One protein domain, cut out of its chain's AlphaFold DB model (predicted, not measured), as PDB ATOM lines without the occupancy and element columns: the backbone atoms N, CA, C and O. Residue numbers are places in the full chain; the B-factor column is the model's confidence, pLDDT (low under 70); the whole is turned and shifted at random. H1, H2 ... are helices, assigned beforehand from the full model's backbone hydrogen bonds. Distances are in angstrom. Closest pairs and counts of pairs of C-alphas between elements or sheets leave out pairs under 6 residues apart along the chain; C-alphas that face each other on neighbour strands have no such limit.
ATOM      1  N   ILE A  15     184.096  -0.801  -4.595       98.12
ATOM      2  CA  ILE A  15     183.837  -0.657  -6.035       98.12
ATOM      3  C   ILE A  15     182.353  -0.490  -6.373       98.12
ATOM      4  O   ILE A  15     182.013   0.353  -7.195       98.12
ATOM      5  N   LYS A  16     181.459  -1.223  -5.696       98.38
ATOM      6  CA  LYS A  16     180.016  -1.139  -5.957       98.38
ATOM      7  C   LYS A  16     179.473   0.264  -5.686       98.38
ATOM      8  O   LYS A  16     178.767   0.812  -6.524       98.38
ATOM      9  N   GLN A  17     179.815   0.841  -4.536       98.56
ATOM     10  CA  GLN A  17     179.348   2.178  -4.176       98.56
ATOM     11  C   GLN A  17     179.982   3.244  -5.077       98.56
ATOM     12  O   GLN A  17     179.281   4.125  -5.556       98.56
ATOM     13  N   ALA A  18     181.276   3.112  -5.383       98.19
ATOM     14  CA  ALA A  18     181.976   4.043  -6.265       98.19
ATOM     15  C   ALA A  18     181.368   4.103  -7.680       98.19
ATOM     16  O   ALA A  18     181.260   5.190  -8.240       98.19
ATOM     17  N   VAL A  19     180.948   2.961  -8.242       98.44
ATOM     18  CA  VAL A  19     180.237   2.916  -9.534       98.44
ATOM     19  C   VAL A  19     178.874   3.600  -9.429       98.44
ATOM     20  O   VAL A  19     178.587   4.483 -10.227       98.44
ATOM     21  N   ILE A  20     178.075   3.272  -8.406       98.69
ATOM     22  CA  ILE A  20     176.752   3.889  -8.190       98.69
ATOM     23  C   ILE A  20     176.851   5.416  -8.088       98.69
ATOM     24  O   ILE A  20     176.009   6.133  -8.629       98.69
ATOM     25  N   ASP A  21     177.856   5.920  -7.377       98.62
ATOM     26  CA  ASP A  21     178.030   7.358  -7.187       98.62
ATOM     27  C   ASP A  21     178.476   8.056  -8.474       98.62
ATOM     28  O   ASP A  21     177.990   9.150  -8.764       98.62
ATOM     29  N   LEU A  22     179.336   7.413  -9.271       98.12
ATOM     30  CA  LEU A  22     179.755   7.938 -10.568       98.12
ATOM     31  C   LEU A  22     178.595   7.967 -11.574       98.12
ATOM     32  O   LEU A  22     178.393   8.983 -12.235       98.12
ATOM     33  N   ASP A  23     177.802   6.896 -11.639       98.50
ATOM     34  CA  ASP A  23     176.619   6.828 -12.503       98.50
ATOM     35  C   ASP A  23     175.605   7.906 -12.122       98.50
ATOM     36  O   ASP A  23     175.082   8.610 -12.984       98.50
ATOM     37  N   ARG A  24     175.350   8.093 -10.819       98.62
ATOM     38  CA  ARG A  24     174.450   9.153 -10.347       98.62
ATOM     39  C   ARG A  24     174.944  10.532 -10.777       98.62
ATOM     40  O   ARG A  24     174.126  11.353 -11.185       98.62
ATOM     41  N   GLU A  25     176.245  10.791 -10.671       97.81
ATOM     42  CA  GLU A  25     176.846  12.066 -11.067       97.81
ATOM     43  C   GLU A  25     176.624  12.339 -12.557       97.81
ATOM     44  O   GLU A  25     176.045  13.369 -12.910       97.81
ATOM     45  N   PHE A  26     177.013  11.394 -13.419       98.00
ATOM     46  CA  PHE A  26     176.863  11.527 -14.867       98.00
ATOM     47  C   PHE A  26     175.403  11.681 -15.282       98.00
ATOM     48  O   PHE A  26     175.061  12.655 -15.948       98.00
ATOM     49  N   LEU A  27     174.524  10.796 -14.811       98.56
ATOM     50  CA  LEU A  27     173.110  10.826 -15.185       98.56
ATOM     51  C   LEU A  27     172.407  12.097 -14.690       98.56
ATOM     52  O   LEU A  27     171.493  12.588 -15.345       98.56
ATOM     53  N   THR A  28     172.831  12.661 -13.554       98.69
ATOM     54  CA  THR A  28     172.292  13.943 -13.073       98.69
ATOM     55  C   THR A  28     172.742  15.094 -13.967       98.69
ATOM     56  O   THR A  28     171.907  15.909 -14.346       98.69
ATOM     57  N   ILE A  29     174.031  15.150 -14.325       98.56
ATOM     58  CA  ILE A  29     174.578  16.158 -15.247       98.56
ATOM     59  C   ILE A  29     173.853  16.104 -16.598       98.56
ATOM     60  O   ILE A  29     173.473  17.142 -17.140       98.56
ATOM     61  N   GLU A  30     173.635  14.901 -17.128       98.38
ATOM     62  CA  GLU A  30     172.931  14.676 -18.392       98.38
ATOM     63  C   GLU A  30     171.459  15.094 -18.308       98.38
ATOM     64  O   GLU A  30     170.975  15.812 -19.183       98.38
ATOM     65  N   ALA A  31     170.755  14.705 -17.239       98.62
ATOM     66  CA  ALA A  31     169.341  15.028 -17.052       98.62
ATOM     67  C   ALA A  31     169.079  16.535 -16.913       98.62
ATOM     68  O   ALA A  31     168.028  17.016 -17.337       98.62
ATOM     69  N   THR A  32     170.010  17.285 -16.317       98.50
ATOM     70  CA  THR A  32     169.877  18.739 -16.138       98.50
ATOM     71  C   THR A  32     170.511  19.553 -17.264       98.50
ATOM     72  O   THR A  32     170.287  20.761 -17.327       98.50
ATOM     73  N   GLY A  33     171.303  18.930 -18.144       98.38
ATOM     74  CA  GLY A  33     172.064  19.634 -19.177       98.38
ATOM     75  C   GLY A  33     173.149  20.562 -18.611       98.38
ATOM     76  O   GLY A  33     173.465  21.582 -19.227       98.38
ATOM     77  N   ASP A  34     173.709  20.248 -17.438       98.62
ATOM     78  CA  ASP A  34     174.668  21.111 -16.733       98.62
ATOM     79  C   ASP A  34     176.076  21.040 -17.349       98.62
ATOM     80  O   ASP A  34     176.972  20.316 -16.906       98.62
ATOM     81  N   TYR A  35     176.274  21.828 -18.405       98.31
ATOM     82  CA  TYR A  35     177.538  21.894 -19.135       98.31
ATOM     83  C   TYR A  35     178.719  22.363 -18.273       98.31
ATOM     84  O   TYR A  35     179.837  21.871 -18.437       98.31
ATOM     85  N   ALA A  36     178.498  23.321 -17.366       98.56
ATOM     86  CA  ALA A  36     179.569  23.861 -16.532       98.56
ATOM     87  C   ALA A  36     180.120  22.770 -15.608       98.56
ATOM     88  O   ALA A  36     181.326  22.517 -15.595       98.56
ATOM     89  N   ARG A  37     179.226  22.041 -14.935       97.94
ATOM     90  CA  ARG A  37     179.599  20.910 -14.085       97.94
ATOM     91  C   ARG A  37     180.277  19.789 -14.868       97.94
ATOM     92  O   ARG A  37     181.279  19.246 -14.401       97.94
ATOM     93  N   ALA A  38     179.796  19.480 -16.075       98.25
ATOM     94  CA  ALA A  38     180.453  18.512 -16.956       98.25
ATOM     95  C   ALA A  38     181.903  18.923 -17.269       98.25
ATOM     96  O   ALA A  38     182.832  18.123 -17.134       98.25
ATOM     97  N   LYS A  39     182.117  20.191 -17.640       98.19
ATOM     98  CA  LYS A  39     183.442  20.730 -17.968       98.19
ATOM     99  C   LYS A  39     184.393  20.704 -16.770       98.19
ATOM    100  O   LYS A  39     185.566  20.352 -16.931       98.19
ATOM    101  N   ASP A  40     183.902  21.031 -15.581       97.88
ATOM    102  CA  ASP A  40     184.693  20.984 -14.349       97.88
ATOM    103  C   ASP A  40     185.099  19.546 -14.004       97.88
ATOM    104  O   ASP A  40     186.261  19.275 -13.681       97.88
ATOM    105  N   MET A  41     184.173  18.596 -14.153       97.06
ATOM    106  CA  MET A  41     184.450  17.176 -13.951       97.06
ATOM    107  C   MET A  41     185.505  16.658 -14.935       97.06
ATOM    108  O   MET A  41     186.452  15.982 -14.521       97.06
ATOM    109  N   MET A  42     185.391  17.019 -16.218       96.56
ATOM    110  CA  MET A  42     186.384  16.668 -17.236       96.56
ATOM    111  C   MET A  42     187.761  17.242 -16.899       96.56
ATOM    112  O   MET A  42     188.744  16.505 -16.882       96.56
ATOM    113  N   SER A  43     187.824  18.531 -16.556       97.12
ATOM    114  CA  SER A  43     189.078  19.218 -16.216       97.12
ATOM    115  C   SER A  43     189.793  18.568 -15.028       97.12
ATOM    116  O   SER A  43     191.020  18.549 -14.967       97.12
ATOM    117  N   LYS A  44     189.030  18.008 -14.083       96.38
ATOM    118  CA  LYS A  44     189.570  17.373 -12.879       96.38
ATOM    119  C   LYS A  44     190.009  15.923 -13.087       96.38
ATOM    120  O   LYS A  44     191.012  15.504 -12.506       96.38
ATOM    121  N   TYR A  45     189.237  15.130 -13.830       96.44
ATOM    122  CA  TYR A  45     189.411  13.673 -13.854       96.44
ATOM    123  C   TYR A  45     189.906  13.113 -15.191       96.44
ATOM    124  O   TYR A  45     190.496  12.034 -15.187       96.44
ATOM    125  N   VAL A  46     189.746  13.831 -16.309       96.12
ATOM    126  CA  VAL A  46     190.194  13.392 -17.645       96.12
ATOM    127  C   VAL A  46     191.656  13.789 -17.849       96.12
ATOM    128  O   VAL A  46     192.012  14.608 -18.690       96.12
ATOM    129  N   VAL A  47     192.520  13.220 -17.012       96.44
ATOM    130  CA  VAL A  47     193.967  13.453 -17.024       96.44
ATOM    131  C   VAL A  47     194.710  12.129 -16.886       96.44
ATOM    132  O   VAL A  47     194.278  11.230 -16.162       96.44
ATOM    133  N   VAL A  48     195.865  12.015 -17.542       96.06
ATOM    134  CA  VAL A  48     196.776  10.884 -17.327       96.06
ATOM    135  C   VAL A  48     197.575  11.156 -16.058       96.06
ATOM    136  O   VAL A  48     198.439  12.030 -16.023       96.06
ATOM    137  N   ARG A  49     197.267  10.418 -14.990       94.88
ATOM    138  CA  ARG A  49     197.996  10.518 -13.720       94.88
ATOM    139  C   ARG A  49     199.360   9.818 -13.821       94.88
ATOM    140  O   ARG A  49     199.472   8.854 -14.583       94.88
ATOM    141  N   PRO A  50     200.380  10.227 -13.044       94.38
ATOM    142  CA  PRO A  50     201.719   9.635 -13.117       94.38
ATOM    143  C   PRO A  50     201.739   8.106 -12.972       94.38
ATOM    144  O   PRO A  50     202.429   7.418 -13.718       94.38
ATOM    145  N   GLU A  51     200.935   7.549 -12.068       93.75
ATOM    146  CA  GLU A  51     200.822   6.103 -11.869       93.75
ATOM    147  C   GLU A  51     200.246   5.368 -13.090       93.75
ATOM    148  O   GLU A  51     200.627   4.228 -13.358       93.75
ATOM    149  N   VAL A  52     199.360   6.023 -13.852       95.19
ATOM    150  CA  VAL A  52     198.817   5.496 -15.111       95.19
ATOM    151  C   VAL A  52     199.886   5.564 -16.198       95.19
ATOM    152  O   VAL A  52     200.067   4.587 -16.920       95.19
ATOM    153  N   GLN A  53     200.652   6.658 -16.265       96.00
ATOM    154  CA  GLN A  53     201.753   6.802 -17.221       96.00
ATOM    155  C   GLN A  53     202.795   5.681 -17.074       96.00
ATOM    156  O   GLN A  53     203.183   5.081 -18.073       96.00
ATOM    157  N   VAL A  54     203.169   5.319 -15.842       95.31
ATOM    158  CA  VAL A  54     204.086   4.192 -15.578       95.31
ATOM    159  C   VAL A  54     203.558   2.878 -16.160       95.31
ATOM    160  O   VAL A  54     204.324   2.095 -16.720       95.31
ATOM    161  N   ALA A  55     202.254   2.615 -16.041       95.50
ATOM    162  CA  ALA A  55     201.659   1.413 -16.617       95.50
ATOM    163  C   ALA A  55     201.620   1.471 -18.151       95.50
ATOM    164  O   ALA A  55     201.952   0.484 -18.804       95.50
ATOM    165  N   LEU A  56     201.278   2.630 -18.726       95.94
ATOM    166  CA  LEU A  56     201.275   2.848 -20.176       95.94
ATOM    167  C   LEU A  56     202.670   2.659 -20.786       95.94
ATOM    168  O   LEU A  56     202.804   2.031 -21.833       95.94
ATOM    169  N   ASP A  57     203.722   3.125 -20.111       95.88
ATOM    170  CA  ASP A  57     205.100   2.965 -20.578       95.88
ATOM    171  C   ASP A  57     205.515   1.494 -20.707       95.88
ATOM    172  O   ASP A  57     206.275   1.147 -21.615       95.88
ATOM    173  N   LYS A  58     204.967   0.614 -19.861       95.06
ATOM    174  CA  LYS A  58     205.188  -0.840 -19.931       95.06
ATOM    175  C   LYS A  58     204.413  -1.520 -21.061       95.06
ATOM    176  O   LYS A  58     204.761  -2.634 -21.440       95.06
ATOM    177  N   MET A  59     203.386  -0.870 -21.610       95.69
ATOM    178  CA  MET A  59     202.528  -1.419 -22.665       95.69
ATOM    179  C   MET A  59     202.926  -0.966 -24.076       95.69
ATOM    180  O   MET A  59     202.282  -1.371 -25.033       95.69
ATOM    181  N   LYS A  60     204.015  -0.200 -24.249       95.38
ATOM    182  CA  LYS A  60     204.448   0.337 -25.560       95.38
ATOM    183  C   LYS A  60     204.663  -0.711 -26.660       95.38
ATOM    184  O   LYS A  60     204.574  -0.373 -27.835       95.38
ATOM    185  N   ALA A  61     204.978  -1.953 -26.296       96.06
ATOM    186  CA  ALA A  61     205.143  -3.052 -27.250       96.06
ATOM    187  C   ALA A  61     203.815  -3.735 -27.633       96.06
ATOM    188  O   ALA A  61     203.780  -4.513 -28.585       96.06
ATOM    189  N   VAL A  62     202.734  -3.473 -26.896       96.56
ATOM    190  CA  VAL A  62     201.399  -4.017 -27.160       96.56
ATOM    191  C   VAL A  62     200.689  -3.091 -28.154       96.56
ATOM    192  O   VAL A  62     200.618  -1.888 -27.910       96.56
ATOM    193  N   PRO A  63     200.159  -3.606 -29.279       96.12
ATOM    194  CA  PRO A  63     199.357  -2.797 -30.191       96.12
ATOM    195  C   PRO A  63     198.109  -2.236 -29.495       96.12
ATOM    196  O   PRO A  63     197.430  -2.959 -28.771       96.12
ATOM    197  N   ASN A  64     197.787  -0.965 -29.745       95.44
ATOM    198  CA  ASN A  64     196.646  -0.299 -29.103       95.44
ATOM    199  C   ASN A  64     195.284  -0.813 -29.593       95.44
ATOM    200  O   ASN A  64     194.324  -0.819 -28.833       95.44
ATOM    201  N   ASP A  65     195.196  -1.169 -30.876       97.19
ATOM    202  CA  ASP A  65     193.952  -1.544 -31.544       97.19
ATOM    203  C   ASP A  65     194.253  -2.440 -32.757       97.19
ATOM    204  O   ASP A  65     195.412  -2.645 -33.138       97.19
ATOM    205  N   ILE A  66     193.207  -2.964 -33.382       96.56
ATOM    206  CA  ILE A  66     193.265  -3.805 -34.569       96.56
ATOM    207  C   ILE A  66     192.956  -3.000 -35.834       96.56
ATOM    208  O   ILE A  66     192.149  -2.075 -35.847       96.56
ATOM    209  N   ARG A  67     193.568  -3.393 -36.951       96.12
ATOM    210  CA  ARG A  67     193.147  -2.963 -38.290       96.12
ATOM    211  C   ARG A  67     192.571  -4.183 -39.002       96.12
ATOM    212  O   ARG A  67     193.347  -5.060 -39.377       96.12
ATOM    213  N   PRO A  68     191.238  -4.297 -39.113       96.19
ATOM    214  CA  PRO A  68     190.613  -5.518 -39.599       96.19
ATOM    215  C   PRO A  68     190.894  -5.752 -41.087       96.19
ATOM    216  O   PRO A  68     190.729  -4.864 -41.921       96.19
ATOM    217  N   GLU A  69     191.249  -6.990 -41.421       96.06
ATOM    218  CA  GLU A  69     191.270  -7.489 -42.796       96.06
ATOM    219  C   GLU A  69     189.903  -8.092 -43.142       96.06
ATOM    220  O   GLU A  69     189.569  -9.212 -42.750       96.06
ATOM    221  N   PHE A  70     189.088  -7.351 -43.897       95.81
ATOM    222  CA  PHE A  70     187.744  -7.782 -44.298       95.81
ATOM    223  C   PHE A  70     187.775  -8.702 -45.525       95.81
ATOM    224  O   PHE A  70     187.340  -8.338 -46.621       95.81
ATOM    225  N   VAL A  71     188.292  -9.917 -45.353       95.94
ATOM    226  CA  VAL A  71     188.481 -10.883 -46.453       95.94
ATOM    227  C   VAL A  71     187.181 -11.225 -47.194       95.94
ATOM    228  O   VAL A  71     187.195 -11.344 -48.418       95.94
ATOM    229  N   THR A  72     186.049 -11.294 -46.486       95.69
ATOM    230  CA  THR A  72     184.731 -11.559 -47.085       95.69
ATOM    231  C   THR A  72     184.251 -10.393 -47.945       95.69
ATOM    232  O   THR A  72     183.853 -10.606 -49.086       95.69
ATOM    233  N   ALA A  73     184.343  -9.156 -47.442       94.81
ATOM    234  CA  ALA A  73     183.975  -7.965 -48.211       94.81
ATOM    235  C   ALA A  73     184.832  -7.852 -49.483       94.81
ATOM    236  O   ALA A  73     184.312  -7.692 -50.583       94.81
ATOM    237  N   ARG A  74     186.148  -8.079 -49.350       94.25
ATOM    238  CA  ARG A  74     187.090  -8.102 -50.480       94.25
ATOM    239  C   ARG A  74     186.731  -9.163 -51.529       94.25
ATOM    240  O   ARG A  74     186.963  -8.940 -52.717       94.25
ATOM    241  N   ALA A  75     186.227 -10.326 -51.115       94.50
ATOM    242  CA  ALA A  75     185.798 -11.378 -52.035       94.50
ATOM    243  C   ALA A  75     184.499 -11.000 -52.767       94.50
ATOM    244  O   ALA A  75     184.425 -11.170 -53.983       94.50
ATOM    245  N   LEU A  76     183.514 -10.439 -52.058       94.25
ATOM    246  CA  LEU A  76     182.227 -10.025 -52.629       94.25
ATOM    247  C   LEU A  76     182.367  -8.880 -53.643       94.25
ATOM    248  O   LEU A  76     181.749  -8.942 -54.706       94.25
ATOM    249  N   ASP A  77     183.238  -7.903 -53.381       91.50
ATOM    250  CA  ASP A  77     183.530  -6.796 -54.307       91.50
ATOM    251  C   ASP A  77     184.075  -7.276 -55.661       91.50
ATOM    252  O   ASP A  77     183.791  -6.699 -56.711       91.50
ATOM    253  N   LYS A  78     184.888  -8.340 -55.656       74.12
ATOM    254  CA  LYS A  78     185.448  -8.921 -56.885       74.12
ATOM    255  C   LYS A  78     184.402  -9.678 -57.699       74.12
ATOM    256  O   LYS A  78     184.546  -9.767 -58.914       74.12
ATOM    257  N   VAL A  79     183.386 -10.230 -57.036       66.06
ATOM    258  CA  VAL A  79     182.275 -10.942 -57.684       66.06
ATOM    259  C   VAL A  79     181.296  -9.959 -58.325       66.06
ATOM    260  O   VAL A  79     180.791 -10.242 -59.401       66.06
ATOM    261  N   THR A  80     181.059  -8.795 -57.713       60.72
ATOM    262  CA  THR A  80     180.123  -7.779 -58.241       60.72
ATOM    263  C   THR A  80     180.699  -6.917 -59.365       60.72
ATOM    264  O   THR A  80     179.939  -6.290 -60.094       60.72
ATOM    265  N   LYS A  81     182.030  -6.858 -59.518       57.91
ATOM    266  CA  LYS A  81     182.718  -6.093 -60.579       57.91
ATOM    267  C   LYS A  81     183.053  -6.916 -61.835       57.91
ATOM    268  O   LYS A  81     183.864  -6.468 -62.644       57.91
ATOM    269  N   LYS A  82     182.480  -8.110 -61.981       48.31
ATOM    270  CA  LYS A  82     182.630  -8.998 -63.140       48.31
ATOM    271  C   LYS A  82     181.283  -9.178 -63.822       48.31
ATOM    272  O   LYS A  82     181.295  -9.296 -65.064       48.31
TER     273      LYS A  82
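This is residues 15 to 82 of the 82 residues of an uncharacterized protein of Janthinobacterium lividum (UniProt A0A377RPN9). The model is a strung-out, open chain of helices: at one end H1 and H2 meet in a narrow V by their link, the short helix H3 follows, and a long bare stretch, residues 59 to 70, leads out to H4 at the far end. H3 and H4 touch no helix, and residues 57 to 82, with the whole of H4, stand free as a long arm. The printed part has 68 residues with four named helices, in the order H1, H2, H3, H4, and no named strand; the class is all helix. The whole is extended, with a radius of gyration of the C-alphas of 21.6 A, and its C-alphas span 57 by 37 by 25 A.

The longest helix, H1, residues 15 to 32, and H2, residues 35 to 45, only just touch, with 3 pairs of C-alphas within 8 A, and they touch only at the corner by their link. H1 touches H2 with residue 29 alone; the closest C-alphas of the two helices are those of Ile 29 and Ala 38, 6.6 A apart. Their lines stand at a shallow tilt of 30 degrees, and they run opposite ways. Their centres are 13.7 A apart. Residues 15 to 24 of H1 stand free. H3, residues 50 to 58, is apart from H1 and from H2. H4, residues 71 to 80, is apart from H1, H2 and H3. In H1 and H2 every O i to N i+4 pair is within hydrogen-bond range; in H3 it is 3 of 5 and in H4 5 of 6.

H1, Ile 15 to Thr 32, is 25.9 A long from first to last C-alpha, and begins with C-alpha 15 at (183.837, -0.657, -6.035). H2, Tyr 35 to Tyr 45, is 15.4 A long and ends with C-alpha 45 at (189.411, 13.673, -13.854). H3 runs from Pro 50 to Lys 58 and is 13.0 A long. H4 runs from Val 71 to Thr 80, is 14.8 A long, and ends with C-alpha 80 at (180.123, -7.779, -58.241).

The outline is elongated. The two C-alphas farthest apart are those of Gln 17 and Lys 82, at 60.1 A. The printed part has no cut and ends at residue 82, the chain's last residue. The links from H1 to H2 and from H2 to H3 are tight, with 2 and 4 residues; the link from H3 to H4 is long, with 12. The mean pLDDT of the printed part is 94.2; residues 79 to 82 are under 70.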